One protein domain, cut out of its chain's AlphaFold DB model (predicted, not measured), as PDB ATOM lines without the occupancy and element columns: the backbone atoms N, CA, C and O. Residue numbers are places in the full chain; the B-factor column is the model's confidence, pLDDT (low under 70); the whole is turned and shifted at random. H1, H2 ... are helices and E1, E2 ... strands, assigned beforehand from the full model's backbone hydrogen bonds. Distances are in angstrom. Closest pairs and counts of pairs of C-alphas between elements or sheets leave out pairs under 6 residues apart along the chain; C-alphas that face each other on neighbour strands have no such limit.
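Overview. This is residues 437 to 555 of the 592 residues of the protein "Helicase ATP-binding domain-containing protein" of Paenibacillus albus (UniProt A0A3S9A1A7). Two lobes lie at opposite ends of an elongated body: one holds the short helices H1, H2 and H3 with the long link 465 to 480, the other the strands E1 and E2 with the helices H5 and H6. H4 runs between the lobes and leads into E1. The printed part has 119 residues, with six named helices and two named strands in the order H1 H2 H3 H4 E1 H5 E2 H6; the class is mostly helix. The whole is compact, with a radius of gyration of the C-alphas of 15.5 A and spans of 42 by 27 by 26 A.

Along the chain. H1, residues 446 to 452, begins at C-alpha 446 (18.448, -20.210, -42.612). H2 is residues 455 to 464, 14.3 A long, and H3 residues 481 to 485. H4, residues 504 to 514, measures 15.8 A. E1 is residues 517 to 521, H5 residues 522 to 531, 14.8 A, and E2 residues 536 to 540. H6, residues 543 to 554, measures 17.3 A and ends at C-alpha 554 (4.401, -20.314, -19.558).

Arrangement. H1 and H2 only just touch, only at the corner, with 3 pairs of C-alphas within 8 A, the closest Val 449 and Val 458 at 6.9 A. H1 touches H3, closest C-alphas Arg 448 and Leu 485, 5.1 A. H4 and H5 are close but not clearly touching, closest C-alphas Ile 509 and Asn 531, 7.4 A. E1 and E2 are near each other, and each pairs with no named strand. H5 and H6 touch at a steep tilt of 59 degrees, the same way, closest C-alphas Tyr 523 and Ala 549, 4.9 A. Every O i to N i+4 pair is within hydrogen-bond range in H1 and H2; the counts are 5 of 7 in H4, 4 of 6 in H5, 6 of 8 in H6 and 0 of 1 in H3, where 2 of 2 O i to N i+3 pairs are.

Size, cuts and confidence. The C-alphas farthest apart, Gln 455 and His 544, are 44.7 A apart. The printed part has no cut; the links H2 to H3 and H3 to H4 are long. The pLDDT is under 70 at residues 451 to 454, 465 to 466 and 534.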
ATOM      1  N   LEU A 437       2.521 -12.431 -36.990       91.75
ATOM      2  CA  LEU A 437       3.448 -13.048 -36.044       91.75
ATOM      3  C   LEU A 437       3.012 -14.471 -35.690       91.75
ATOM      4  O   LEU A 437       1.878 -14.690 -35.259       91.75
ATOM      5  N   GLN A 438       3.922 -15.435 -35.815       90.81
ATOM      6  CA  GLN A 438       3.714 -16.820 -35.376       90.81
ATOM      7  C   GLN A 438       4.833 -17.270 -34.418       90.81
ATOM      8  O   GLN A 438       5.812 -16.559 -34.197       90.81
ATOM      9  N   GLY A 439       4.720 -18.478 -33.862       87.94
ATOM     10  CA  GLY A 439       5.803 -19.090 -33.086       87.94
ATOM     11  C   GLY A 439       7.009 -19.437 -33.966       87.94
ATOM     12  O   GLY A 439       6.840 -19.727 -35.154       87.94
ATOM     13  N   ILE A 440       8.211 -19.458 -33.379       87.75
ATOM     14  CA  ILE A 440       9.492 -19.626 -34.093       87.75
ATOM     15  C   ILE A 440       9.551 -20.869 -34.997       87.75
ATOM     16  O   ILE A 440      10.120 -20.816 -36.085       87.75
ATOM     17  N   SER A 441       8.879 -21.957 -34.612       89.12
ATOM     18  CA  SER A 441       8.826 -23.222 -35.360       89.12
ATOM     19  C   SER A 441       8.091 -23.138 -36.699       89.12
ATOM     20  O   SER A 441       8.138 -24.076 -37.497       89.12
ATOM     21  N   ASN A 442       7.426 -22.014 -36.965       90.38
ATOM     22  CA  ASN A 442       6.747 -21.739 -38.227       90.38
ATOM     23  C   ASN A 442       7.614 -20.960 -39.208       90.38
ATOM     24  O   ASN A 442       7.235 -20.842 -40.373       90.38
ATOM     25  N   TYR A 443       8.757 -20.444 -38.754       91.56
ATOM     26  CA  TYR A 443       9.671 -19.666 -39.572       91.56
ATOM     27  C   TYR A 443      10.754 -20.548 -40.173       91.56
ATOM     28  O   TYR A 443      11.219 -21.511 -39.560       91.56
ATOM     29  N   ILE A 444      11.176 -20.187 -41.380       90.88
ATOM     30  CA  ILE A 444      12.298 -20.841 -42.048       90.88
ATOM     31  C   ILE A 444      13.593 -20.476 -41.309       90.88
ATOM     32  O   ILE A 444      13.937 -19.302 -41.147       90.88
ATOM     33  N   CYS A 445      14.334 -21.490 -40.866       90.56
ATOM     34  CA  CYS A 445      15.643 -21.334 -40.250       90.56
ATOM     35  C   CYS A 445      16.734 -21.416 -41.321       90.56
ATOM     36  O   CYS A 445      17.019 -22.487 -41.857       90.56
ATOM     37  N   LEU A 446      17.395 -20.289 -41.593       87.88
ATOM     38  CA  LEU A 446      18.448 -20.210 -42.612       87.88
ATOM     39  C   LEU A 446      19.617 -21.174 -42.346       87.88
ATOM     40  O   LEU A 446      20.212 -21.687 -43.287       87.88
ATOM     41  N   GLU A 447      19.920 -21.479 -41.081       87.81
ATOM     42  CA  GLU A 447      20.952 -22.469 -40.740       87.81
ATOM     43  C   GLU A 447      20.528 -23.901 -41.096       87.81
ATOM     44  O   GLU A 447      21.353 -24.686 -41.554       87.81
ATOM     45  N   ARG A 448      19.240 -24.246 -40.958       85.44
ATOM     46  CA  ARG A 448      18.723 -25.556 -41.394       85.44
ATOM     47  C   ARG A 448      18.728 -25.674 -42.915       85.44
ATOM     48  O   ARG A 448      19.101 -26.717 -43.445       85.44
ATOM     49  N   VAL A 449      18.381 -24.588 -43.608       84.69
ATOM     50  CA  VAL A 449      18.404 -24.525 -45.076       84.69
ATOM     51  C   VAL A 449      19.822 -24.737 -45.617       84.69
ATOM     52  O   VAL A 449      19.988 -25.492 -46.564       84.69
ATOM     53  N   LYS A 450      20.864 -24.162 -45.000       78.75
ATOM     54  CA  LYS A 450      22.261 -24.370 -45.443       78.75
ATOM     55  C   LYS A 450      22.737 -25.821 -45.342       78.75
ATOM     56  O   LYS A 450      23.588 -26.234 -46.119       78.75
ATOM     57  N   VAL A 451      22.238 -26.568 -44.359       68.69
ATOM     58  CA  VAL A 451      22.693 -27.939 -44.074       68.69
ATOM     59  C   VAL A 451      21.903 -28.982 -44.871       68.69
ATOM     60  O   VAL A 451      22.445 -30.040 -45.173       68.69
ATOM     61  N   GLY A 452      20.641 -28.703 -45.212       58.31
ATOM     62  CA  GLY A 452      19.744 -29.685 -45.835       58.31
ATOM     63  C   GLY A 452      18.961 -29.207 -47.060       58.31
ATOM     64  O   GLY A 452      18.134 -29.961 -47.560       58.31
ATOM     65  N   GLY A 453      19.166 -27.974 -47.525       62.00
ATOM     66  CA  GLY A 453      18.439 -27.393 -48.651       62.00
ATOM     67  C   GLY A 453      19.168 -27.563 -49.981       62.00
ATOM     68  O   GLY A 453      20.343 -27.231 -50.110       62.00
ATOM     69  N   ASP A 454      18.437 -28.028 -50.989       68.50
ATOM     70  CA  ASP A 454      18.819 -27.896 -52.396       68.50
ATOM     71  C   ASP A 454      18.975 -26.400 -52.763       68.50
ATOM     72  O   ASP A 454      18.228 -25.542 -52.281       68.50
ATOM     73  N   GLN A 455      19.928 -26.082 -53.643       73.88
ATOM     74  CA  GLN A 455      20.135 -24.756 -54.227       73.88
ATOM     75  C   GLN A 455      18.845 -24.116 -54.781       73.88
ATOM     76  O   GLN A 455      18.678 -22.900 -54.685       73.88
ATOM     77  N   PHE A 456      17.907 -24.901 -55.322       76.12
ATOM     78  CA  PHE A 456      16.608 -24.400 -55.784       76.12
ATOM     79  C   PHE A 456      15.759 -23.819 -54.645       76.12
ATOM     80  O   PHE A 456      15.150 -22.760 -54.813       76.12
ATOM     81  N   LEU A 457      15.747 -24.469 -53.479       77.50
ATOM     82  CA  LEU A 457      15.023 -23.993 -52.300       77.50
ATOM     83  C   LEU A 457      15.663 -22.716 -51.741       77.50
ATOM     84  O   LEU A 457      14.947 -21.775 -51.407       77.50
ATOM     85  N   VAL A 458      16.998 -22.663 -51.683       78.44
ATOM     86  CA  VAL A 458      17.749 -21.467 -51.257       78.44
ATOM     87  C   VAL A 458      17.397 -20.274 -52.144       78.44
ATOM     88  O   VAL A 458      16.968 -19.235 -51.644       78.44
ATOM     89  N   ASN A 459      17.488 -20.450 -53.466       78.44
ATOM     90  CA  ASN A 459      17.180 -19.397 -54.430       78.44
ATOM     91  C   ASN A 459      15.716 -18.941 -54.327       78.44
ATOM     92  O   ASN A 459      15.435 -17.750 -54.439       78.44
ATOM     93  N   TRP A 460      14.781 -19.867 -54.091       82.31
ATOM     94  CA  TRP A 460      13.370 -19.524 -53.919       82.31
ATOM     95  C   TRP A 460      13.134 -18.663 -52.671       82.31
ATOM     96  O   TRP A 460      12.442 -17.646 -52.766       82.31
ATOM     97  N   ILE A 461      13.734 -19.028 -51.530       77.56
ATOM     98  CA  ILE A 461      13.635 -18.268 -50.273       77.56
ATOM     99  C   ILE A 461      14.191 -16.852 -50.463       77.56
ATOM    100  O   ILE A 461      13.517 -15.884 -50.105       77.56
ATOM    101  N   ASP A 462      15.377 -16.730 -51.065       75.44
ATOM    102  CA  ASP A 462      16.034 -15.437 -51.287       75.44
ATOM    103  C   ASP A 462      15.229 -14.534 -52.238       75.44
ATOM    104  O   ASP A 462      15.083 -13.339 -51.980       75.44
ATOM    105  N   GLN A 463      14.651 -15.097 -53.305       74.69
ATOM    106  CA  GLN A 463      13.840 -14.346 -54.271       74.69
ATOM    107  C   GLN A 463      12.510 -13.857 -53.693       74.69
ATOM    108  O   GLN A 463      12.081 -12.746 -53.999       74.69
ATOM    109  N   HIS A 464      11.835 -14.679 -52.887       71.38
ATOM    110  CA  HIS A 464      10.473 -14.386 -52.437       71.38
ATOM    111  C   HIS A 464      10.418 -13.734 -51.048       71.38
ATOM    112  O   HIS A 464       9.337 -13.325 -50.626       71.38
ATOM    113  N   GLN A 465      11.553 -13.660 -50.337       66.75
ATOM    114  CA  GLN A 465      11.669 -13.125 -48.973       66.75
ATOM    115  C   GLN A 465      10.584 -13.658 -48.021       66.75
ATOM    116  O   GLN A 465      10.015 -12.920 -47.216       66.75
ATOM    117  N   LYS A 466      10.252 -14.948 -48.141       68.38
ATOM    118  CA  LYS A 466       9.166 -15.566 -47.374       68.38
ATOM    119  C   LYS A 466       9.599 -15.916 -45.966       68.38
ATOM    120  O   LYS A 466      10.714 -16.375 -45.743       68.38
ATOM    121  N   TYR A 467       8.680 -15.729 -45.025       75.69
ATOM    122  CA  TYR A 467       8.946 -15.894 -43.602       75.69
ATOM    123  C   TYR A 467       8.610 -17.308 -43.130       75.69
ATOM    124  O   TYR A 467       9.314 -17.843 -42.268       75.69
ATOM    125  N   PHE A 468       7.565 -17.927 -43.694       88.06
ATOM    126  CA  PHE A 468       6.964 -19.125 -43.122       88.06
ATOM    127  C   PHE A 468       7.249 -20.395 -43.916       88.06
ATOM    128  O   PHE A 468       7.132 -20.447 -45.138       88.06
ATOM    129  N   VAL A 469       7.502 -21.486 -43.196       86.44
ATOM    130  CA  VAL A 469       7.708 -22.813 -43.791       86.44
ATOM    131  C   VAL A 469       6.462 -23.290 -44.551       86.44
ATOM    132  O   VAL A 469       6.559 -23.985 -45.562       86.44
ATOM    133  N   SER A 470       5.262 -22.906 -44.104       84.12
ATOM    134  CA  SER A 470       4.006 -23.265 -44.773       84.12
ATOM    135  C   SER A 470       3.871 -22.679 -46.180       84.12
ATOM    136  O   SER A 470       3.117 -23.227 -46.977       84.12
ATOM    137  N   GLU A 471       4.593 -21.600 -46.487       84.94
ATOM    138  CA  GLU A 471       4.552 -20.939 -47.795       84.94
ATOM    139  C   GLU A 471       5.422 -21.634 -48.849       84.94
ATOM    140  O   GLU A 471       5.301 -21.318 -50.030       84.94
ATOM    141  N   ILE A 472       6.277 -22.582 -48.447       83.69
ATOM    142  CA  ILE A 472       7.110 -23.340 -49.384       83.69
ATOM    143  C   ILE A 472       6.190 -24.152 -50.321       83.69
ATOM    144  O   ILE A 472       5.318 -24.878 -49.836       83.69
ATOM    145  N   PRO A 473       6.345 -24.062 -51.652       83.00
ATOM    146  CA  PRO A 473       5.612 -24.892 -52.602       83.00
ATOM    147  C   PRO A 473       5.883 -26.381 -52.377       83.00
ATOM    148  O   PRO A 473       7.026 -26.781 -52.161       83.00
ATOM    149  N   SER A 474       4.853 -27.227 -52.483       81.94
ATOM    150  CA  SER A 474       5.028 -28.689 -52.405       81.94
ATOM    151  C   SER A 474       5.933 -29.240 -53.508       81.94
ATOM    152  O   SER A 474       6.598 -30.243 -53.298       81.94
ATOM    153  N   THR A 475       6.027 -28.544 -54.644       80.00
ATOM    154  CA  THR A 475       6.964 -28.865 -55.731       80.00
ATOM    155  C   THR A 475       8.435 -28.728 -55.337       80.00
ATOM    156  O   THR A 475       9.278 -29.334 -55.988       80.00
ATOM    157  N   LEU A 476       8.747 -27.924 -54.313       77.62
ATOM    158  CA  LEU A 476      10.102 -27.762 -53.779       77.62
ATOM    159  C   LEU A 476      10.331 -28.627 -52.541       77.62
ATOM    160  O   LEU A 476      11.428 -29.148 -52.360       77.62
ATOM    161  N   LEU A 477       9.320 -28.753 -51.677       79.50
ATOM    162  CA  LEU A 477       9.402 -29.604 -50.496       79.50
ATOM    163  C   LEU A 477       8.024 -30.066 -50.010       79.50
ATOM    164  O   LEU A 477       7.119 -29.258 -49.740       79.50
ATOM    165  N   GLU A 478       7.913 -31.376 -49.805       76.31
ATOM    166  CA  GLU A 478       6.728 -32.017 -49.244       76.31
ATOM    167  C   GLU A 478       6.386 -31.487 -47.849       76.31
ATOM    168  O   GLU A 478       7.244 -31.089 -47.056       76.31
ATOM    169  N   ALA A 479       5.091 -31.474 -47.527       73.69
ATOM    170  CA  ALA A 479       4.603 -30.899 -46.276       73.69
ATOM    171  C   ALA A 479       5.134 -31.619 -45.022       73.69
ATOM    172  O   ALA A 479       5.278 -30.983 -43.975       73.69
ATOM    173  N   SER A 480       5.449 -32.915 -45.122       70.81
ATOM    174  CA  SER A 480       6.037 -33.708 -44.033       70.81
ATOM    175  C   SER A 480       7.454 -33.262 -43.675       70.81
ATOM    176  O   SER A 480       7.814 -33.239 -42.497       70.81
ATOM    177  N   ASP A 481       8.230 -32.847 -44.674       76.31
ATOM    178  CA  ASP A 481       9.681 -32.668 -44.550       76.31
ATOM    179  C   ASP A 481      10.046 -31.221 -44.209       76.31
ATOM    180  O   ASP A 481      11.110 -30.920 -43.673       76.31
ATOM    181  N   ARG A 482       9.093 -30.312 -44.420       79.81
ATOM    182  CA  ARG A 482       9.141 -28.895 -44.049       79.81
ATOM    183  C   ARG A 482       9.606 -28.628 -42.620       79.81
ATOM    184  O   ARG A 482      10.333 -27.664 -42.396       79.81
ATOM    185  N   LYS A 483       9.231 -29.476 -41.655       76.56
ATOM    186  CA  LYS A 483       9.629 -29.308 -40.245       76.56
ATOM    187  C   LYS A 483      11.145 -29.345 -40.036       76.56
ATOM    188  O   LYS A 483      11.628 -28.769 -39.072       76.56
ATOM    189  N   ILE A 484      11.896 -29.982 -40.936       81.81
ATOM    190  CA  ILE A 484      13.364 -30.047 -40.868       81.81
ATOM    191  C   ILE A 484      13.986 -28.658 -41.090       81.81
ATOM    192  O   ILE A 484      15.090 -28.387 -40.616       81.81
ATOM    193  N   LEU A 485      13.272 -27.759 -41.776       86.44
ATOM    194  CA  LEU A 485      13.728 -26.408 -42.095       86.44
ATOM    195  C   LEU A 485      13.434 -25.375 -41.007       86.44
ATOM    196  O   LEU A 485      13.860 -24.230 -41.149       86.44
ATOM    197  N   SER A 486      12.725 -25.733 -39.938       89.50
ATOM    198  CA  SER A 486      12.505 -24.854 -38.790       89.50
ATOM    199  C   SER A 486      13.193 -25.376 -37.536       89.50
ATOM    200  O   SER A 486      13.829 -26.429 -37.521       89.50
ATOM    201  N   VAL A 487      13.143 -24.564 -36.485       87.25
ATOM    202  CA  VAL A 487      13.694 -24.879 -35.167       87.25
ATOM    203  C   VAL A 487      12.688 -24.483 -34.099       87.25
ATOM    204  O   VAL A 487      11.925 -23.534 -34.278       87.25
ATOM    205  N   ASN A 488      12.708 -25.184 -32.973       84.12
ATOM    206  CA  ASN A 488      11.981 -24.767 -31.775       84.12
ATOM    207  C   ASN A 488      12.827 -23.794 -30.935       84.12
ATOM    208  O   ASN A 488      14.032 -23.645 -31.161       84.12
ATOM    209  N   HIS A 489      12.220 -23.163 -29.923       79.19
ATOM    210  CA  HIS A 489      12.928 -22.240 -29.022       79.19
ATOM    211  C   HIS A 489      14.141 -22.886 -28.330       79.19
ATOM    212  O   HIS A 489      15.164 -22.226 -28.182       79.19
ATOM    213  N   SER A 490      14.066 -24.175 -27.983       74.50
ATOM    214  CA  SER A 490      15.164 -24.937 -27.364       74.50
ATOM    215  C   SER A 490      16.320 -25.266 -28.318       74.50
ATOM    216  O   SER A 490      17.436 -25.537 -27.879       74.50
ATOM    217  N   GLU A 491      16.076 -25.260 -29.629       80.56
ATOM    218  CA  GLU A 491      17.096 -25.537 -30.646       80.56
ATOM    219  C   GLU A 491      17.765 -24.260 -31.174       80.56
ATOM    220  O   GLU A 491      18.881 -24.324 -31.705       80.56
ATOM    221  N   CYS A 492      17.078 -23.121 -31.050       84.56
ATOM    222  CA  CYS A 492      17.527 -21.817 -31.515       84.56
ATOM    223  C   CYS A 492      18.588 -21.225 -30.578       84.56
ATOM    224  O   CYS A 492      18.365 -21.062 -29.382       84.56
ATOM    225  N   THR A 493      19.730 -20.824 -31.136       84.69
ATOM    226  CA  THR A 493      20.819 -20.172 -30.389       84.69
ATOM    227  C   THR A 493      20.680 -18.647 -30.306       84.69
ATOM    228  O   THR A 493      21.558 -17.982 -29.756       84.69
ATOM    229  N   GLN A 494      19.569 -18.099 -30.818       87.81
ATOM    230  CA  GLN A 494      19.189 -16.687 -30.716       87.81
ATOM    231  C   GLN A 494      20.303 -15.751 -31.214       87.81
ATOM    232  O   GLN A 494      20.784 -15.924 -32.332       87.81
ATOM    233  N   GLU A 495      20.740 -14.785 -30.404       86.56
ATOM    234  CA  GLU A 495      21.784 -13.808 -30.744       86.56
ATOM    235  C   GLU A 495      23.131 -14.448 -31.113       86.56
ATOM    236  O   GLU A 495      23.907 -13.868 -31.867       86.56
ATOM    237  N   LYS A 496      23.405 -15.672 -30.637       87.25
ATOM    238  CA  LYS A 496      24.626 -16.422 -30.979       87.25
ATOM    239  C   LYS A 496      24.541 -17.111 -32.347       87.25
ATOM    240  O   LYS A 496      25.489 -17.778 -32.756       87.25
ATOM    241  N   CYS A 497      23.406 -17.023 -33.039       88.06
ATOM    242  CA  CYS A 497      23.213 -17.639 -34.346       88.06
ATOM    243  C   CYS A 497      24.019 -16.899 -35.433       88.06
ATOM    244  O   CYS A 497      23.850 -15.686 -35.584       88.06
ATOM    245  N   PRO A 498      24.808 -17.600 -36.275       88.44
ATOM    246  CA  PRO A 498      25.552 -16.972 -37.374       88.44
ATOM    247  C   PRO A 498      24.672 -16.202 -38.371       88.44
ATOM    248  O   PRO A 498      25.122 -15.238 -38.986       88.44
ATOM    249  N   SER A 499      23.406 -16.608 -38.522       89.00
ATOM    250  CA  SER A 499      22.423 -15.956 -39.399       89.00
ATOM    251  C   SER A 499      21.465 -15.009 -38.663       89.00
ATOM    252  O   SER A 499      20.442 -14.635 -39.234       89.00
ATOM    253  N   PHE A 500      21.753 -14.602 -37.420       89.06
ATOM    254  CA  PHE A 500      20.853 -13.756 -36.620       89.06
ATOM    255  C   PHE A 500      20.446 -12.455 -37.336       89.06
ATOM    256  O   PHE A 500      19.267 -12.110 -37.363       89.06
ATOM    257  N   SER A 501      21.390 -11.777 -37.999       86.31
ATOM    258  CA  SER A 501      21.142 -10.513 -38.716       86.31
ATOM    259  C   SER A 501      20.152 -10.633 -39.880       86.31
ATOM    260  O   SER A 501      19.485  -9.657 -40.213       86.31
ATOM    261  N   LYS A 502      20.036 -11.824 -40.477       86.69
ATOM    262  CA  LYS A 502      19.110 -12.139 -41.577       86.69
ATOM    263  C   LYS A 502      17.968 -13.059 -41.131       86.69
ATOM    264  O   LYS A 502      17.251 -13.600 -41.967       86.69
ATOM    265  N   CYS A 503      17.803 -13.286 -39.827       88.19
ATOM    266  CA  CYS A 503      16.820 -14.234 -39.319       88.19
ATOM    267  C   CYS A 503      15.393 -13.721 -39.548       88.19
ATOM    268  O   CYS A 503      15.003 -12.683 -39.017       88.19
ATOM    269  N   LEU A 504      14.601 -14.494 -40.291       88.81
ATOM    270  CA  LEU A 504      13.231 -14.144 -40.669       88.81
ATOM    271  C   LEU A 504      12.306 -13.986 -39.452       88.81
ATOM    272  O   LEU A 504      11.501 -13.060 -39.413       88.81
ATOM    273  N   TYR A 505      12.460 -14.831 -38.427       90.75
ATOM    274  CA  TYR A 505      11.706 -14.706 -37.174       90.75
ATOM    275  C   TYR A 505      12.005 -13.386 -36.453       90.75
ATOM    276  O   TYR A 505      11.092 -12.634 -36.127       90.75
ATOM    277  N   TYR A 506      13.285 -13.060 -36.251       88.19
ATOM    278  CA  TYR A 506      13.662 -11.814 -35.573       88.19
ATOM    279  C   TYR A 506      13.378 -10.567 -36.412       88.19
ATOM    280  O   TYR A 506      13.117  -9.508 -35.847       88.19
ATOM    281  N   LYS A 507      13.381 -10.680 -37.746       88.00
ATOM    282  CA  LYS A 507      12.888  -9.627 -38.639       88.00
ATOM    283  C   LYS A 507      11.409  -9.340 -38.357       88.00
ATOM    284  O   LYS A 507      11.080  -8.195 -38.075       88.00
ATOM    285  N   ALA A 508      10.565 -10.374 -38.301       87.62
ATOM    286  CA  ALA A 508       9.152 -10.215 -37.958       87.62
ATOM    287  C   ALA A 508       8.957  -9.628 -36.548       87.62
ATOM    288  O   ALA A 508       8.150  -8.723 -36.385       87.62
ATOM    289  N   ILE A 509       9.731 -10.071 -35.544       87.00
ATOM    290  CA  ILE A 509       9.683  -9.506 -34.180       87.00
ATOM    291  C   ILE A 509      10.002  -8.005 -34.176       87.00
ATOM    292  O   ILE A 509       9.332  -7.243 -33.487       87.00
ATOM    293  N   LYS A 510      10.997  -7.562 -34.953       86.31
ATOM    294  CA  LYS A 510      11.333  -6.134 -35.070       86.31
ATOM    295  C   LYS A 510      10.220  -5.326 -35.737       86.31
ATOM    296  O   LYS A 510       9.959  -4.205 -35.316       86.31
ATOM    297  N   GLU A 511       9.569  -5.895 -36.748       86.00
ATOM    298  CA  GLU A 511       8.504  -5.234 -37.510       86.00
ATOM    299  C   GLU A 511       7.220  -5.012 -36.678       86.00
ATOM    300  O   GLU A 511       6.456  -4.101 -36.996       86.00
ATOM    301  N   ILE A 512       7.002  -5.763 -35.583       86.75
ATOM    302  CA  ILE A 512       5.828  -5.627 -34.685       86.75
ATOM    303  C   ILE A 512       5.657  -4.189 -34.186       86.75
ATOM    304  O   ILE A 512       4.543  -3.675 -34.187       86.75
ATOM    305  N   ASN A 513       6.739  -3.532 -33.761       83.50
ATOM    306  CA  ASN A 513       6.645  -2.196 -33.166       83.50
ATOM    307  C   ASN A 513       6.425  -1.092 -34.214       83.50
ATOM    308  O   ASN A 513       5.943  -0.017 -33.866       83.50
ATOM    309  N   SER A 514       6.727  -1.349 -35.487       82.12
ATOM    310  CA  SER A 514       6.489  -0.404 -36.587       82.12
ATOM    311  C   SER A 514       5.154  -0.608 -37.307       82.12
ATOM    312  O   SER A 514       4.828   0.192 -38.175       82.12
ATOM    313  N   ALA A 515       4.418  -1.680 -37.004       86.12
ATOM    314  CA  ALA A 515       3.174  -2.010 -37.689       86.12
ATOM    315  C   ALA A 515       1.954  -1.358 -37.025       86.12
ATOM    316  O   ALA A 515       1.842  -1.340 -35.798       86.12
ATOM    317  N   ASP A 516       0.999  -0.915 -37.843       87.25
ATOM    318  CA  ASP A 516      -0.306  -0.431 -37.382       87.25
ATOM    319  C   ASP A 516      -1.127  -1.577 -36.780       87.25
ATOM    320  O   ASP A 516      -1.779  -1.422 -35.744       87.25
ATOM    321  N   ILE A 517      -1.074  -2.748 -37.433       92.88
ATOM    322  CA  ILE A 517      -1.777  -3.960 -37.012       92.88
ATOM    323  C   ILE A 517      -0.822  -5.147 -36.941       92.88
ATOM    324  O   ILE A 517      -0.185  -5.530 -37.922       92.88
ATOM    325  N   VAL A 518      -0.804  -5.814 -35.793       93.69
ATOM    326  CA  VAL A 518      -0.119  -7.097 -35.618       93.69
ATOM    327  C   VAL A 518      -1.161  -8.185 -35.438       93.69
ATOM    328  O   VAL A 518      -1.982  -8.120 -34.526       93.69
ATOM    329  N   VAL A 519      -1.122  -9.214 -36.282       95.44
ATOM    330  CA  VAL A 519      -2.010 -10.376 -36.164       95.44
ATOM    331  C   VAL A 519      -1.216 -11.579 -35.694       95.44
ATOM    332  O   VAL A 519      -0.287 -12.042 -36.360       95.44
ATOM    333  N   THR A 520      -1.611 -12.145 -34.563       94.75
ATOM    334  CA  THR A 520      -0.923 -13.275 -33.947       94.75
ATOM    335  C   THR A 520      -1.896 -14.324 -33.415       94.75
ATOM    336  O   THR A 520      -3.112 -14.182 -33.547       94.75
ATOM    337  N   ASN A 521      -1.366 -15.410 -32.852       93.38
ATOM    338  CA  ASN A 521      -2.163 -16.318 -32.038       93.38
ATOM    339  C   ASN A 521      -1.903 -16.083 -30.544       93.38
ATOM    340  O   ASN A 521      -0.904 -15.461 -30.182       93.38
ATOM    341  N   HIS A 522      -2.789 -16.569 -29.674       93.56
ATOM    342  CA  HIS A 522      -2.682 -16.330 -28.230       93.56
ATOM    343  C   HIS A 522      -1.333 -16.794 -27.667       93.56
ATOM    344  O   HIS A 522      -0.647 -16.025 -27.000       93.56
ATOM    345  N   TYR A 523      -0.889 -17.999 -28.024       89.69
ATOM    346  CA  TYR A 523       0.400 -18.539 -27.585       89.69
ATOM    347  C   TYR A 523       1.590 -17.640 -27.969       89.69
ATOM    348  O   TYR A 523       2.470 -17.357 -27.156       89.69
ATOM    349  N   SER A 524       1.630 -17.169 -29.217       89.69
ATOM    350  CA  SER A 524       2.729 -16.340 -29.728       89.69
ATOM    351  C   SER A 524       2.658 -14.920 -29.175       89.69
ATOM    352  O   SER A 524       3.707 -14.328 -28.946       89.69
ATOM    353  N   LEU A 525       1.454 -14.399 -28.903       91.50
ATOM    354  CA  LEU A 525       1.269 -13.135 -28.192       91.50
ATOM    355  C   LEU A 525       1.965 -13.188 -26.833       91.50
ATOM    356  O   LEU A 525       2.818 -12.349 -26.560       91.50
ATOM    357  N   PHE A 526       1.637 -14.184 -26.004       88.25
ATOM    358  CA  PHE A 526       2.169 -14.269 -24.643       88.25
ATOM    359  C   PHE A 526       3.687 -14.479 -24.615       88.25
ATOM    360  O   PHE A 526       4.366 -13.886 -23.782       88.25
ATOM    361  N   ASN A 527       4.236 -15.215 -25.585       83.88
ATOM    362  CA  ASN A 527       5.685 -15.365 -25.747       83.88
ATOM    363  C   ASN A 527       6.391 -14.102 -26.271       83.88
ATOM    364  O   ASN A 527       7.588 -13.930 -26.051       83.88
ATOM    365  N   ALA A 528       5.676 -13.222 -26.976       84.56
ATOM    366  CA  ALA A 528       6.231 -12.003 -27.558       84.56
ATOM    367  C   ALA A 528       5.963 -10.740 -26.724       84.56
ATOM    368  O   ALA A 528       6.518  -9.697 -27.061       84.56
ATOM    369  N   LEU A 529       5.171 -10.819 -25.647       80.69
ATOM    370  CA  LEU A 529       4.752  -9.674 -24.820       80.69
ATOM    371  C   LEU A 529       5.911  -8.772 -24.378       80.69
ATOM    372  O   LEU A 529       5.762  -7.557 -24.374       80.69
ATOM    373  N   SER A 530       7.071  -9.344 -24.045       81.06
ATOM    374  CA  SER A 530       8.259  -8.581 -23.637       81.06
ATOM    375  C   SER A 530       8.850  -7.697 -24.743       81.06
ATOM    376  O   SER A 530       9.605  -6.778 -24.440       81.06
ATOM    377  N   ASN A 531       8.513  -7.962 -26.007       80.75
ATOM    378  CA  ASN A 531       8.982  -7.209 -27.173       80.75
ATOM    379  C   ASN A 531       7.973  -6.153 -27.649       80.75
ATOM    380  O   ASN A 531       8.279  -5.403 -28.577       80.75
ATOM    381  N   VAL A 532       6.778  -6.113 -27.052       80.38
ATOM    382  CA  VAL A 532       5.707  -5.182 -27.408       80.38
ATOM    383  C   VAL A 532       5.825  -3.920 -26.555       80.38
ATOM    384  O   VAL A 532       5.879  -3.980 -25.329       80.38
ATOM    385  N   GLU A 533       5.846  -2.760 -27.201       76.19
ATOM    386  CA  GLU A 533       5.834  -1.468 -26.511       76.19
ATOM    387  C   GLU A 533       4.519  -1.192 -25.750       76.19
ATOM    388  O   GLU A 533       3.441  -1.656 -26.108       76.19
ATOM    389  N   SER A 534       4.582  -0.345 -24.718       67.44
ATOM    390  CA  SER A 534       3.506  -0.154 -23.730       67.44
ATOM    391  C   SER A 534       2.242   0.580 -24.216       67.44
ATOM    392  O   SER A 534       1.337   0.807 -23.416       67.44
ATOM    393  N   LYS A 535       2.166   0.998 -25.484       77.12
ATOM    394  CA  LYS A 535       1.009   1.706 -26.065       77.12
ATOM    395  C   LYS A 535       0.445   0.916 -27.242       77.12
ATOM    396  O   LYS A 535       0.808   1.170 -28.393       77.12
ATOM    397  N   VAL A 536      -0.395  -0.066 -26.924       90.06
ATOM    398  CA  VAL A 536      -1.105  -0.918 -27.886       90.06
ATOM    399  C   VAL A 536      -2.507  -1.234 -27.370       90.06
ATOM    400  O   VAL A 536      -2.701  -1.406 -26.166       90.06
ATOM    401  N   HIS A 537      -3.474  -1.370 -28.276       94.75
ATOM    402  CA  HIS A 537      -4.771  -1.970 -27.957       94.75
ATOM    403  C   HIS A 537      -4.754  -3.453 -28.302       94.75
ATOM    404  O   HIS A 537      -4.326  -3.839 -29.389       94.75
ATOM    405  N   LEU A 538      -5.246  -4.285 -27.386       95.12
ATOM    406  CA  LEU A 538      -5.311  -5.734 -27.556       95.12
ATOM    407  C   LEU A 538      -6.741  -6.173 -27.861       95.12
ATOM    408  O   LEU A 538      -7.656  -5.937 -27.074       95.12
ATOM    409  N   ILE A 539      -6.915  -6.864 -28.983       96.62
ATOM    410  CA  ILE A 539      -8.137  -7.583 -29.336       96.62
ATOM    411  C   ILE A 539      -7.833  -9.074 -29.210       96.62
ATOM    412  O   ILE A 539      -7.009  -9.609 -29.950       96.62
ATOM    413  N   LEU A 540      -8.495  -9.744 -28.269       95.75
ATOM    414  CA  LEU A 540      -8.356 -11.182 -28.042       95.75
ATOM    415  C   LEU A 540      -9.621 -11.888 -28.551       95.75
ATOM    416  O   LEU A 540     -10.613 -12.004 -27.831       95.75
ATOM    417  N   ASP A 541      -9.599 -12.301 -29.815       95.31
ATOM    418  CA  ASP A 541     -10.689 -13.052 -30.443       95.31
ATOM    419  C   ASP A 541     -10.649 -14.524 -30.026       95.31
ATOM    420  O   ASP A 541      -9.579 -15.081 -29.815       95.31
ATOM    421  N   GLU A 542     -11.811 -15.164 -29.917       93.31
ATOM    422  CA  GLU A 542     -11.949 -16.504 -29.325       93.31
ATOM    423  C   GLU A 542     -11.354 -16.595 -27.902       93.31
ATOM    424  O   GLU A 542     -10.754 -17.594 -27.500       93.31
ATOM    425  N   GLY A 543     -11.578 -15.540 -27.107       91.81
ATOM    426  CA  GLY A 543     -10.973 -15.346 -25.785       91.81
ATOM    427  C   GLY A 543     -11.216 -16.457 -24.752       91.81
ATOM    428  O   GLY A 543     -10.517 -16.525 -23.743       91.81
ATOM    429  N   HIS A 544     -12.148 -17.377 -25.003       93.00
ATOM    430  CA  HIS A 544     -12.338 -18.565 -24.170       93.00
ATOM    431  C   HIS A 544     -11.114 -19.503 -24.161       93.00
ATOM    432  O   HIS A 544     -10.958 -20.277 -23.219       93.00
ATOM    433  N   HIS A 545     -10.211 -19.389 -25.140       94.12
ATOM    434  CA  HIS A 545      -8.945 -20.128 -25.194       94.12
ATOM    435  C   HIS A 545      -7.749 -19.402 -24.553       94.12
ATOM    436  O   HIS A 545      -6.635 -19.924 -24.562       94.12
ATOM    437  N   ILE A 546      -7.929 -18.198 -23.995       92.19
ATOM    438  CA  ILE A 546      -6.813 -17.421 -23.426       92.19
ATOM    439  C   ILE A 546      -6.129 -18.180 -22.288       92.19
ATOM    440  O   ILE A 546      -4.905 -18.236 -22.248       92.19
ATOM    441  N   THR A 547      -6.903 -18.773 -21.375       91.69
ATOM    442  CA  THR A 547      -6.354 -19.483 -20.209       91.69
ATOM    443  C   THR A 547      -5.464 -20.648 -20.629       91.69
ATOM    444  O   THR A 547      -4.356 -20.782 -20.119       91.69
ATOM    445  N   GLU A 548      -5.928 -21.450 -21.589       90.94
ATOM    446  CA  GLU A 548      -5.169 -22.555 -22.184       90.94
ATOM    447  C   GLU A 548      -3.877 -22.037 -22.830       90.94
ATOM    448  O   GLU A 548      -2.788 -22.497 -22.505       90.94
ATOM    449  N   ALA A 549      -3.971 -20.986 -23.648       89.62
ATOM    450  CA  ALA A 549      -2.810 -20.418 -24.322       89.62
ATOM    451  C   ALA A 549      -1.766 -19.807 -23.369       89.62
ATOM    452  O   ALA A 549      -0.572 -19.868 -23.658       89.62
ATOM    453  N   ILE A 550      -2.195 -19.210 -22.251       88.75
ATOM    454  CA  ILE A 550      -1.298 -18.729 -21.190       88.75
ATOM    455  C   ILE A 550      -0.596 -19.917 -20.536       88.75
ATOM    456  O   ILE A 550       0.624 -19.884 -20.381       88.75
ATOM    457  N   MET A 551      -1.344 -20.960 -20.163       87.38
ATOM    458  CA  MET A 551      -0.760 -22.160 -19.562       87.38
ATOM    459  C   MET A 551       0.295 -22.764 -20.486       87.38
ATOM    460  O   MET A 551       1.415 -22.979 -20.037       87.38
ATOM    461  N   ASP A 552      -0.004 -22.927 -21.770       82.44
ATOM    462  CA  ASP A 552       0.946 -23.461 -22.748       82.44
ATOM    463  C   ASP A 552       2.176 -22.558 -22.928       82.44
ATOM    464  O   ASP A 552       3.299 -23.049 -23.032       82.44
ATOM    465  N   ALA A 553       1.992 -21.233 -22.970       80.06
ATOM    466  CA  ALA A 553       3.090 -20.288 -23.184       80.06
ATOM    467  C   ALA A 553       4.069 -20.219 -22.002       80.06
ATOM    468  O   ALA A 553       5.265 -20.033 -22.215       80.06
ATOM    469  N   PHE A 554       3.578 -20.373 -20.771       81.19
ATOM    470  CA  PHE A 554       4.401 -20.314 -19.558       81.19
ATOM    471  C   PHE A 554       4.775 -21.694 -18.995       81.19
ATOM    472  O   PHE A 554       5.465 -21.766 -17.975       81.19
ATOM    473  N   SER A 555       4.355 -22.781 -19.647       78.88
ATOM    474  CA  SER A 555       4.743 -24.144 -19.279       78.88
ATOM    475  C   SER A 555       6.057 -24.555 -19.939       78.88
ATOM    476  O   SER A 555       6.405 -24.114 -21.035       78.88
TER     477      SER A 555